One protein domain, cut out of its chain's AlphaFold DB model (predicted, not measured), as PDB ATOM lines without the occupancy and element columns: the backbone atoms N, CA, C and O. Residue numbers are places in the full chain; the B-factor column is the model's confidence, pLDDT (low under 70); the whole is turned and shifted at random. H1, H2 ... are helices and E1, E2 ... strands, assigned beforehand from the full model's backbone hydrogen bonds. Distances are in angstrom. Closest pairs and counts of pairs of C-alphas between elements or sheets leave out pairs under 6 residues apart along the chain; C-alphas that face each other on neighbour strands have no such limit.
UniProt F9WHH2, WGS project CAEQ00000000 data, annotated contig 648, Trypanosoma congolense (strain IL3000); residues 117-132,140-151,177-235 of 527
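This is residues 117 to 132, 140 to 151 and 177 to 235 of the 527 residues of an uncharacterized protein of Trypanosoma congolense (strain IL3000) (UniProt F9WHH2). Two longer helices, H2 and H3, make a loose T, with the last residue of H3, Arg 222, meeting H2 partway along at residues 186 to 190; a small hairpin, E1 and E2, is apart from both, and short H1 packs on residues 179 to 183 of H2. The 87 printed residues hold E1, E2, H1, H2, H3 in that order, mixed in class, with E1 and E2 antiparallel. The whole is loose, radius of gyration of the C-alphas 15.4 A, spanning 45 by 34 by 28 A.

Start at E1, residues 117 to 119, and E2, residues 122 to 127, a hairpin; look for N 119 and O 122, 3.1 A apart, within hydrogen-bond range. H1, residues 140 to 144, touches residues 179 to 183 of H2, residues 179 to 194; the closest C-alphas, of Ala 144 and Met 179, are 5.3 A apart. H2, with residues 186 to 190 alone, only just touches residue 222 of H3, residues 209 to 222, with 3 pairs of C-alphas within 8 A, the closest those of Val 190 and Arg 222, 7.3 A; they run opposite ways at a steep tilt of 68 degrees, only just short of about perpendicular. In H1, H2 and H3 every O i to N i+4 pair is within hydrogen-bond range.

Find C-alpha 117 at (175.464, 132.448, 81.090), where E1 begins its 6.7 A; E2 is 17.0 A long and H1 6.1 A. H2 runs 22.6 A and H3 20.1 A, to C-alpha 222 at (176.010, 117.311, 75.275).

The C-alphas farthest apart, of Leu 131 and Ala 207, are 48.1 A apart. Residues 133 to 139 and 152 to 176 are not printed, with gaps of 13.1 A and 26.7 A between C-alphas. The link from H2 to H3 is long, 14 residues. Under 70 in pLDDT are residues 131 to 132, 140 to 151, 177 and 200 to 201.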
ATOM      1  N   LEU A 117     176.776 132.408  80.457       89.06
ATOM      2  CA  LEU A 117     175.464 132.448  81.090       89.06
ATOM      3  C   LEU A 117     174.375 132.374  80.033       89.06
ATOM      4  O   LEU A 117     174.409 133.094  79.033       89.06
ATOM      5  N   CYS A 118     173.404 131.504  80.294       88.25
ATOM      6  CA  CYS A 118     172.282 131.233  79.415       88.25
ATOM      7  C   CYS A 118     170.964 131.329  80.186       88.25
ATOM      8  O   CYS A 118     170.760 130.604  81.161       88.25
ATOM      9  N   GLU A 119     170.069 132.198  79.723       86.00
ATOM     10  CA  GLU A 119     168.781 132.497  80.360       86.00
ATOM     11  C   GLU A 119     167.742 132.763  79.266       86.00
ATOM     12  O   GLU A 119     167.886 133.724  78.515       86.00
ATOM     13  N   ASP A 120     166.745 131.887  79.115       83.00
ATOM     14  CA  ASP A 120     165.667 132.019  78.116       83.00
ATOM     15  C   ASP A 120     166.153 132.367  76.688       83.00
ATOM     16  O   ASP A 120     165.561 133.166  75.966       83.00
ATOM     17  N   GLY A 121     167.276 131.767  76.276       86.31
ATOM     18  CA  GLY A 121     167.915 131.992  74.972       86.31
ATOM     19  C   GLY A 121     168.916 133.155  74.925       86.31
ATOM     20  O   GLY A 121     169.714 133.215  73.992       86.31
ATOM     21  N   ARG A 122     168.943 134.040  75.931       90.75
ATOM     22  CA  ARG A 122     169.983 135.071  76.099       90.75
ATOM     23  C   ARG A 122     171.317 134.398  76.408       90.75
ATOM     24  O   ARG A 122     171.376 133.555  77.300       90.75
ATOM     25  N   GLN A 123     172.377 134.794  75.709       93.00
ATOM     26  CA  GLN A 123     173.742 134.294  75.896       93.00
ATOM     27  C   GLN A 123     174.646 135.463  76.276       93.00
ATOM     28  O   GLN A 123     174.571 136.514  75.644       93.00
ATOM     29  N   ARG A 124     175.461 135.302  77.319       91.19
ATOM     30  CA  ARG A 124     176.436 136.315  77.748       91.19
ATOM     31  C   ARG A 124     177.718 135.656  78.223       91.19
ATOM     32  O   ARG A 124     177.669 134.706  79.009       91.19
ATOM     33  N   TRP A 125     178.853 136.184  77.783       91.75
ATOM     34  CA  TRP A 125     180.166 135.753  78.245       91.75
ATOM     35  C   TRP A 125     180.737 136.699  79.292       91.75
ATOM     36  O   TRP A 125     180.713 137.921  79.152       91.75
ATOM     37  N   HIS A 126     181.321 136.122  80.338       89.06
ATOM     38  CA  HIS A 126     181.969 136.880  81.399       89.06
ATOM     39  C   HIS A 126     183.303 136.248  81.779       89.06
ATOM     40  O   HIS A 126     183.460 135.027  81.788       89.06
ATOM     41  N   TYR A 127     184.281 137.094  82.093       90.38
ATOM     42  CA  TYR A 127     185.608 136.654  82.501       90.38
ATOM     43  C   TYR A 127     185.733 136.630  84.028       90.38
ATOM     44  O   TYR A 127     185.808 137.687  84.655       90.38
ATOM     45  N   GLY A 128     185.817 135.438  84.619       86.50
ATOM     46  CA  GLY A 128     185.874 135.241  86.069       86.50
ATOM     47  C   GLY A 128     184.547 134.766  86.671       86.50
ATOM     48  O   GLY A 128     183.720 134.163  85.987       86.50
ATOM     49  N   ARG A 129     184.365 134.985  87.981       79.31
ATOM     50  CA  ARG A 129     183.173 134.555  88.732       79.31
ATOM     51  C   ARG A 129     182.248 135.741  89.012       79.31
ATOM     52  O   ARG A 129     182.674 136.745  89.583       79.31
ATOM     53  N   LEU A 130     180.973 135.587  88.669       72.81
ATOM     54  CA  LEU A 130     179.903 136.524  89.018       72.81
ATOM     55  C   LEU A 130     179.242 136.146  90.351       72.81
ATOM     56  O   LEU A 130     179.010 134.964  90.623       72.81
ATOM     57  N   LEU A 131     178.909 137.156  91.160       64.69
ATOM     58  CA  LEU A 131     177.927 137.054  92.236       64.69
ATOM     59  C   LEU A 131     176.573 136.730  91.621       64.69
ATOM     60  O   LEU A 131     176.172 137.347  90.637       64.69
ATOM     61  N   ASN A 132     175.891 135.759  92.223       63.91
ATOM     62  CA  ASN A 132     174.524 135.391  91.885       63.91
ATOM     63  C   ASN A 132     174.321 135.146  90.374       63.91
ATOM     64  O   ASN A 132     173.350 135.597  89.780       63.91
ATOM     65  N   GLY A 140     165.765 128.029  84.940       69.25
ATOM     66  CA  GLY A 140     166.912 127.157  85.188       69.25
ATOM     67  C   GLY A 140     167.020 126.722  86.649       69.25
ATOM     68  O   GLY A 140     167.281 125.543  86.915       69.25
ATOM     69  N   LYS A 141     166.736 127.637  87.588       67.94
ATOM     70  CA  LYS A 141     166.652 127.374  89.032       67.94
ATOM     71  C   LYS A 141     165.485 126.461  89.396       67.94
ATOM     72  O   LYS A 141     165.679 125.534  90.176       67.94
ATOM     73  N   ALA A 142     164.295 126.681  88.833       66.19
ATOM     74  CA  ALA A 142     163.135 125.821  89.077       66.19
ATOM     75  C   ALA A 142     163.394 124.382  88.607       66.19
ATOM     76  O   ALA A 142     163.159 123.431  89.355       66.19
ATOM     77  N   GLN A 143     163.983 124.227  87.416       66.56
ATOM     78  CA  GLN A 143     164.409 122.929  86.895       66.56
ATOM     79  C   GLN A 143     165.524 122.288  87.737       66.56
ATOM     80  O   GLN A 143     165.541 121.072  87.903       66.56
ATOM     81  N   ALA A 144     166.474 123.075  88.256       64.62
ATOM     82  CA  ALA A 144     167.518 122.572  89.152       64.62
ATOM     83  C   ALA A 144     166.943 122.132  90.512       64.62
ATOM     84  O   ALA A 144     167.420 121.165  91.093       64.62
ATOM     85  N   GLY A 145     165.887 122.790  90.994       62.47
ATOM     86  CA  GLY A 145     165.180 122.440  92.228       62.47
ATOM     87  C   GLY A 145     164.149 121.311  92.100       62.47
ATOM     88  O   GLY A 145     163.462 121.038  93.081       62.47
ATOM     89  N   GLY A 146     164.002 120.684  90.923       56.41
ATOM     90  CA  GLY A 146     163.073 119.568  90.699       56.41
ATOM     91  C   GLY A 146     161.583 119.935  90.752       56.41
ATOM     92  O   GLY A 146     160.763 119.064  91.025       56.41
ATOM     93  N   ARG A 147     161.219 121.206  90.528       53.16
ATOM     94  CA  ARG A 147     159.821 121.676  90.582       53.16
ATOM     95  C   ARG A 147     159.167 121.634  89.193       53.16
ATOM     96  O   ARG A 147     159.760 122.115  88.228       53.16
ATOM     97  N   GLU A 148     157.950 121.095  89.094       39.72
ATOM     98  CA  GLU A 148     157.121 121.157  87.875       39.72
ATOM     99  C   GLU A 148     156.503 122.555  87.688       39.72
ATOM    100  O   GLU A 148     156.188 123.240  88.663       39.72
ATOM    101  N   PHE A 149     156.332 122.991  86.432       45.31
ATOM    102  CA  PHE A 149     155.777 124.307  86.085       45.31
ATOM    103  C   PHE A 149     154.318 124.182  85.617       45.31
ATOM    104  O   PHE A 149     154.038 123.447  84.670       45.31
ATOM    105  N   THR A 150     153.395 124.940  86.215       35.44
ATOM    106  CA  THR A 150     152.043 125.163  85.670       35.44
ATOM    107  C   THR A 150     151.996 126.521  84.974       35.44
ATOM    108  O   THR A 150     152.218 127.548  85.612       35.44
ATOM    109  N   PHE A 151     151.726 126.540  83.664       34.16
ATOM    110  CA  PHE A 151     151.524 127.781  82.911       34.16
ATOM    111  C   PHE A 151     150.176 128.400  83.290       34.16
ATOM    112  O   PHE A 151     149.141 127.794  83.018       34.16
ATOM    113  N   PRO A 177     171.121 114.124  94.408       65.06
ATOM    114  CA  PRO A 177     172.185 114.755  93.630       65.06
ATOM    115  C   PRO A 177     172.041 116.280  93.620       65.06
ATOM    116  O   PRO A 177     170.942 116.793  93.410       65.06
ATOM    117  N   ASP A 178     173.150 117.004  93.793       79.06
ATOM    118  CA  ASP A 178     173.181 118.455  93.596       79.06
ATOM    119  C   ASP A 178     173.020 118.764  92.102       79.06
ATOM    120  O   ASP A 178     173.974 118.796  91.321       79.06
ATOM    121  N   MET A 179     171.766 118.946  91.693       78.81
ATOM    122  CA  MET A 179     171.405 119.239  90.313       78.81
ATOM    123  C   MET A 179     172.040 120.536  89.813       78.81
ATOM    124  O   MET A 179     172.311 120.638  88.619       78.81
ATOM    125  N   CYS A 180     172.306 121.506  90.693       77.12
ATOM    126  CA  CYS A 180     172.979 122.742  90.315       77.12
ATOM    127  C   CYS A 180     174.424 122.441  89.907       77.12
ATOM    128  O   CYS A 180     174.802 122.734  88.774       77.12
ATOM    129  N   ALA A 181     175.177 121.742  90.759       81.56
ATOM    130  CA  ALA A 181     176.549 121.333  90.457       81.56
ATOM    131  C   ALA A 181     176.641 120.467  89.183       81.56
ATOM    132  O   ALA A 181     177.526 120.670  88.351       81.56
ATOM    133  N   ILE A 182     175.690 119.546  88.972       84.75
ATOM    134  CA  ILE A 182     175.631 118.712  87.757       84.75
ATOM    135  C   ILE A 182     175.403 119.566  86.504       84.75
ATOM    136  O   ILE A 182     176.036 119.347  85.467       84.75
ATOM    137  N   LYS A 183     174.473 120.525  86.560       87.00
ATOM    138  CA  LYS A 183     174.208 121.423  85.432       87.00
ATOM    139  C   LYS A 183     175.398 122.351  85.173       87.00
ATOM    140  O   LYS A 183     175.749 122.554  84.014       87.00
ATOM    141  N   GLU A 184     176.059 122.857  86.209       86.19
ATOM    142  CA  GLU A 184     177.287 123.650  86.074       86.19
ATOM    143  C   GLU A 184     178.407 122.848  85.398       86.19
ATOM    144  O   GLU A 184     179.041 123.345  84.468       86.19
ATOM    145  N   GLU A 185     178.613 121.585  85.781       88.19
ATOM    146  CA  GLU A 185     179.596 120.704  85.140       88.19
ATOM    147  C   GLU A 185     179.264 120.455  83.659       88.19
ATOM    148  O   GLU A 185     180.140 120.525  82.789       88.19
ATOM    149  N   ARG A 186     177.984 120.221  83.341       90.19
ATOM    150  CA  ARG A 186     177.523 120.072  81.952       90.19
ATOM    151  C   ARG A 186     177.753 121.343  81.143       90.19
ATOM    152  O   ARG A 186     178.336 121.265  80.064       90.19
ATOM    153  N   ARG A 187     177.375 122.515  81.665       91.38
ATOM    154  CA  ARG A 187     177.646 123.798  81.001       91.38
ATOM    155  C   ARG A 187     179.149 124.007  80.827       91.38
ATOM    156  O   ARG A 187     179.583 124.456  79.771       91.38
ATOM    157  N   ARG A 188     179.965 123.597  81.799       92.25
ATOM    158  CA  ARG A 188     181.423 123.707  81.712       92.25
ATOM    159  C   ARG A 188     182.010 122.922  80.537       92.25
ATOM    160  O   ARG A 188     183.011 123.347  79.960       92.25
ATOM    161  N   PHE A 189     181.408 121.793  80.163       92.56
ATOM    162  CA  PHE A 189     181.771 121.091  78.932       92.56
ATOM    163  C   PHE A 189     181.451 121.933  77.684       92.56
ATOM    164  O   PHE A 189     182.318 122.072  76.819       92.56
ATOM    165  N   VAL A 190     180.257 122.533  77.624       93.88
ATOM    166  CA  VAL A 190     179.827 123.418  76.523       93.88
ATOM    167  C   VAL A 190     180.766 124.617  76.381       93.88
ATOM    168  O   VAL A 190     181.255 124.886  75.288       93.88
ATOM    169  N   GLU A 191     181.101 125.283  77.489       94.81
ATOM    170  CA  GLU A 191     182.042 126.409  77.510       94.81
ATOM    171  C   GLU A 191     183.392 126.023  76.906       94.81
ATOM    172  O   GLU A 191     183.896 126.691  76.007       94.81
ATOM    173  N   LYS A 192     183.978 124.913  77.369       94.12
ATOM    174  CA  LYS A 192     185.275 124.450  76.868       94.12
ATOM    175  C   LYS A 192     185.222 124.073  75.387       94.12
ATOM    176  O   LYS A 192     186.216 124.269  74.693       94.12
ATOM    177  N   TYR A 193     184.103 123.531  74.910       93.44
ATOM    178  CA  TYR A 193     183.904 123.248  73.492       93.44
ATOM    179  C   TYR A 193     183.859 124.541  72.664       93.44
ATOM    180  O   TYR A 193     184.624 124.671  71.710       93.44
ATOM    181  N   LEU A 194     183.041 125.521  73.066       93.25
ATOM    182  CA  LEU A 194     182.909 126.810  72.371       93.25
ATOM    183  C   LEU A 194     184.214 127.623  72.379       93.25
ATOM    184  O   LEU A 194     184.531 128.296  71.403       93.25
ATOM    185  N   LEU A 195     185.010 127.515  73.446       93.38
ATOM    186  CA  LEU A 195     186.325 128.155  73.564       93.38
ATOM    187  C   LEU A 195     187.444 127.399  72.821       93.38
ATOM    188  O   LEU A 195     188.585 127.863  72.803       93.38
ATOM    189  N   GLY A 196     187.159 126.226  72.245       91.19
ATOM    190  CA  GLY A 196     188.161 125.383  71.584       91.19
ATOM    191  C   GLY A 196     189.180 124.739  72.534       91.19
ATOM    192  O   GLY A 196     190.243 124.308  72.093       91.19
ATOM    193  N   LEU A 197     188.874 124.663  73.834       91.75
ATOM    194  CA  LEU A 197     189.716 124.048  74.873       91.75
ATOM    195  C   LEU A 197     189.570 122.524  74.937       91.75
ATOM    196  O   LEU A 197     190.410 121.833  75.511       91.75
ATOM    197  N   VAL A 198     188.491 121.990  74.368       86.94
ATOM    198  CA  VAL A 198     188.289 120.551  74.198       86.94
ATOM    199  C   VAL A 198     188.384 120.237  72.715       86.94
ATOM    200  O   VAL A 198     187.591 120.723  71.913       86.94
ATOM    201  N   GLY A 199     189.361 119.406  72.350       71.19
ATOM    202  CA  GLY A 199     189.486 118.914  70.985       71.19
ATOM    203  C   GLY A 199     188.295 118.036  70.599       71.19
ATOM    204  O   GLY A 199     187.817 117.223  71.393       71.19
ATOM    205  N   VAL A 200     187.840 118.161  69.354       68.31
ATOM    206  CA  VAL A 200     186.968 117.154  68.744       68.31
ATOM    207  C   VAL A 200     187.795 115.901  68.473       68.31
ATOM    208  O   VAL A 200     188.828 115.960  67.805       68.31
ATOM    209  N   ALA A 201     187.361 114.766  69.025       68.19
ATOM    210  CA  ALA A 201     187.975 113.477  68.729       68.19
ATOM    211  C   ALA A 201     187.964 113.220  67.207       68.19
ATOM    212  O   ALA A 201     187.049 113.694  66.523       68.19
ATOM    213  N   PRO A 202     188.936 112.463  66.659       74.94
ATOM    214  CA  PRO A 202     188.949 112.120  65.242       74.94
ATOM    215  C   PRO A 202     187.616 111.506  64.811       74.94
ATOM    216  O   PRO A 202     187.017 110.724  65.554       74.94
ATOM    217  N   VAL A 203     187.164 111.845  63.601       77.44
ATOM    218  CA  VAL A 203     185.921 111.299  63.045       77.44
ATOM    219  C   VAL A 203     186.029 109.777  63.005       77.44
ATOM    220  O   VAL A 203     186.818 109.212  62.252       77.44
ATOM    221  N   LYS A 204     185.225 109.104  63.832       84.31
ATOM    222  CA  LYS A 204     185.123 107.647  63.839       84.31
ATOM    223  C   LYS A 204     184.020 107.225  62.876       84.31
ATOM    224  O   LYS A 204     182.848 107.506  63.128       84.31
ATOM    225  N   GLN A 205     184.396 106.526  61.805       88.19
ATOM    226  CA  GLN A 205     183.435 105.898  60.900       88.19
ATOM    227  C   GLN A 205     182.543 104.923  61.684       88.19
ATOM    228  O   GLN A 205     183.024 104.160  62.526       88.19
ATOM    229  N   ARG A 206     181.234 104.993  61.438       92.25
ATOM    230  CA  ARG A 206     180.233 104.113  62.054       92.25
ATOM    231  C   ARG A 206     179.822 103.021  61.076       92.25
ATOM    232  O   ARG A 206     179.981 103.202  59.870       92.25
ATOM    233  N   ALA A 207     179.327 101.896  61.591       94.44
ATOM    234  CA  ALA A 207     178.989 100.745  60.757       94.44
ATOM    235  C   ALA A 207     177.714 100.981  59.931       94.44
ATOM    236  O   ALA A 207     177.540 100.379  58.874       94.44
ATOM    237  N   SER A 208     176.839 101.883  60.386       96.94
ATOM    238  CA  SER A 208     175.593 102.235  59.708       96.94
ATOM    239  C   SER A 208     175.261 103.725  59.839       96.94
ATOM    240  O   SER A 208     175.788 104.437  60.701       96.94
ATOM    241  N   ALA A 209     174.345 104.200  58.990       96.56
ATOM    242  CA  ALA A 209     173.789 105.547  59.100       96.56
ATOM    243  C   ALA A 209     173.056 105.762  60.437       96.56
ATOM    244  O   ALA A 209     173.121 106.850  61.002       96.56
ATOM    245  N   GLU A 210     172.407 104.725  60.973       97.25
ATOM    246  CA  GLU A 210     171.712 104.795  62.259       97.25
ATOM    247  C   GLU A 210     172.690 105.001  63.422       97.25
ATOM    248  O   GLU A 210     172.472 105.862  64.272       97.25
ATOM    249  N   GLU A 211     173.806 104.271  63.440       95.62
ATOM    250  CA  GLU A 211     174.851 104.471  64.446       95.62
ATOM    251  C   GLU A 211     175.488 105.862  64.344       95.62
ATOM    252  O   GLU A 211     175.794 106.479  65.365       95.62
ATOM    253  N   ALA A 212     175.681 106.371  63.122       94.06
ATOM    254  CA  ALA A 212     176.158 107.733  62.897       94.06
ATOM    255  C   ALA A 212     175.171 108.778  63.429       94.06
ATOM    256  O   ALA A 212     175.585 109.705  64.124       94.06
ATOM    257  N   MET A 213     173.876 108.597  63.162       95.62
ATOM    258  CA  MET A 213     172.815 109.468  63.659       95.62
ATOM    259  C   MET A 213     172.751 109.464  65.189       95.62
ATOM    260  O   MET A 213     172.752 110.536  65.785       95.62
ATOM    261  N   ARG A 214     172.750 108.285  65.831       94.62
ATOM    262  CA  ARG A 214     172.737 108.166  67.301       94.62
ATOM    263  C   ARG A 214     173.957 108.848  67.920       94.62
ATOM    264  O   ARG A 214     173.801 109.692  68.791       94.62
ATOM    265  N   ALA A 215     175.155 108.583  67.394       91.50
ATOM    266  CA  ALA A 215     176.377 109.227  67.876       91.50
ATOM    267  C   ALA A 215     176.363 110.757  67.691       91.50
ATOM    268  O   ALA A 215     176.874 111.485  68.543       91.50
ATOM    269  N   GLY A 216     175.794 111.249  66.586       91.44
ATOM    270  CA  GLY A 216     175.617 112.679  66.335       91.44
ATOM    271  C   GLY A 216     174.619 113.323  67.300       91.44
ATOM    272  O   GLY A 216     174.910 114.378  67.858       91.44
ATOM    273  N   ALA A 217     173.483 112.666  67.546       94.19
ATOM    274  CA  ALA A 217     172.480 113.114  68.507       94.19
ATOM    275  C   ALA A 217     173.041 113.145  69.936       94.19
ATOM    276  O   ALA A 217     172.901 114.158  70.617       94.19
ATOM    277  N   ASP A 218     173.753 112.095  70.357       91.88
ATOM    278  CA  ASP A 218     174.405 112.028  71.669       91.88
ATOM    279  C   ASP A 218     175.412 113.170  71.857       91.88
ATOM    280  O   ASP A 218     175.494 113.775  72.926       91.88
ATOM    281  N   PHE A 219     176.181 113.495  70.813       90.56
ATOM    282  CA  PHE A 219     177.105 114.623  70.855       90.56
ATOM    283  C   PHE A 219     176.369 115.964  70.925       90.56
ATOM    284  O   PHE A 219     176.722 116.804  71.750       90.56
ATOM    285  N   LEU A 220     175.328 116.156  70.112       92.25
ATOM    286  CA  LEU A 220     174.549 117.391  70.103       92.25
ATOM    287  C   LEU A 220     173.856 117.627  71.451       92.25
ATOM    288  O   LEU A 220     173.893 118.741  71.961       92.25
ATOM    289  N   LEU A 221     173.301 116.590  72.085       93.06
ATOM    290  CA  LEU A 221     172.684 116.687  73.415       93.06
ATOM    291  C   LEU A 221     173.673 117.134  74.499       93.06
ATOM    292  O   LEU A 221     173.282 117.817  75.442       93.06
ATOM    293  N   ARG A 222     174.967 116.816  74.359       91.69
ATOM    294  CA  ARG A 222     176.010 117.311  75.275       91.69
ATOM    295  C   ARG A 222     176.311 118.800  75.109       91.69
ATOM    296  O   ARG A 222     176.930 119.373  76.000       91.69
ATOM    297  N   LEU A 223     175.926 119.396  73.982       93.38
ATOM    298  CA  LEU A 223     176.109 120.819  73.686       93.38
ATOM    299  C   LEU A 223     174.890 121.675  74.057       93.38
ATOM    300  O   LEU A 223     174.948 122.892  73.912       93.38
ATOM    301  N   GLN A 224     173.798 121.063  74.520       93.62
ATOM    302  CA  GLN A 224     172.629 121.793  74.998       93.62
ATOM    303  C   GLN A 224     172.956 122.463  76.339       93.62
ATOM    304  O   GLN A 224     173.456 121.805  77.256       93.62
ATOM    305  N   ASP A 225     172.660 123.757  76.480       91.94
ATOM    306  CA  ASP A 225     172.797 124.430  77.768       91.94
ATOM    307  C   ASP A 225     171.786 123.835  78.768       91.94
ATOM    308  O   ASP A 225     170.578 123.826  78.510       91.94
ATOM    309  N   PRO A 226     172.246 123.343  79.929       87.75
ATOM    310  CA  PRO A 226     171.407 122.564  80.832       87.75
ATOM    311  C   PRO A 226     170.435 123.409  81.667       87.75
ATOM    312  O   PRO A 226     169.609 122.848  82.395       87.75
ATOM    313  N   PHE A 227     170.531 124.737  81.612       84.50
ATOM    314  CA  PHE A 227     169.648 125.635  82.352       84.50
ATOM    315  C   PHE A 227     168.528 126.211  81.486       84.50
ATOM    316  O   PHE A 227     167.412 126.363  81.966       84.50
ATOM    317  N   SER A 228     168.814 126.502  80.223       86.56
ATOM    318  CA  SER A 228     167.880 127.135  79.289       86.56
ATOM    319  C   SER A 228     167.343 126.178  78.222       86.56
ATOM    320  O   SER A 228     166.343 126.477  77.577       86.56
ATOM    321  N   GLY A 229     167.997 125.032  78.004       88.62
ATOM    322  CA  GLY A 229     167.573 124.024  77.031       88.62
ATOM    323  C   GLY A 229     167.833 124.386  75.564       88.62
ATOM    324  O   GLY A 229     167.467 123.608  74.684       88.62
ATOM    325  N   HIS A 230     168.463 125.524  75.267       92.94
ATOM    326  CA  HIS A 230     168.879 125.863  73.901       92.94
ATOM    327  C   HIS A 230     170.332 125.442  73.632       92.94
ATOM    328  O   HIS A 230     171.051 125.021  74.537       92.94
ATOM    329  N   TRP A 231     170.769 125.556  72.379       95.44
ATOM    330  CA  TRP A 231     172.153 125.305  71.973       95.44
ATOM    331  C   TRP A 231     172.884 126.632  71.775       95.44
ATOM    332  O   TRP A 231     172.633 127.292  70.766       95.44
ATOM    333  N   PRO A 232     173.756 127.046  72.709       94.56
ATOM    334  CA  PRO A 232     174.586 128.221  72.502       94.56
ATOM    335  C   PRO A 232     175.602 127.969  71.388       94.56
ATOM    336  O   PRO A 232     176.125 126.859  71.241       94.56
ATOM    337  N   ASN A 233     175.883 128.993  70.585       91.94
ATOM    338  CA  ASN A 233     176.732 128.852  69.410       91.94
ATOM    339  C   ASN A 233     177.435 130.157  69.037       91.94
ATOM    340  O   ASN A 233     176.946 131.249  69.301       91.94
ATOM    341  N   ASP A 234     178.558 130.022  68.333       90.56
ATOM    342  CA  ASP A 234     179.142 131.137  67.596       90.56
ATOM    343  C   ASP A 234     178.224 131.497  66.412       90.56
ATOM    344  O   ASP A 234     177.866 130.637  65.598       90.56
ATOM    345  N   TYR A 235     177.822 132.766  66.343       92.94
ATOM    346  CA  TYR A 235     177.048 133.348  65.245       92.94
ATOM    347  C   TYR A 235     177.792 134.522  64.584       92.94
ATOM    348  O   TYR A 235     177.200 135.486  64.089       92.94
TER     349      TYR A 235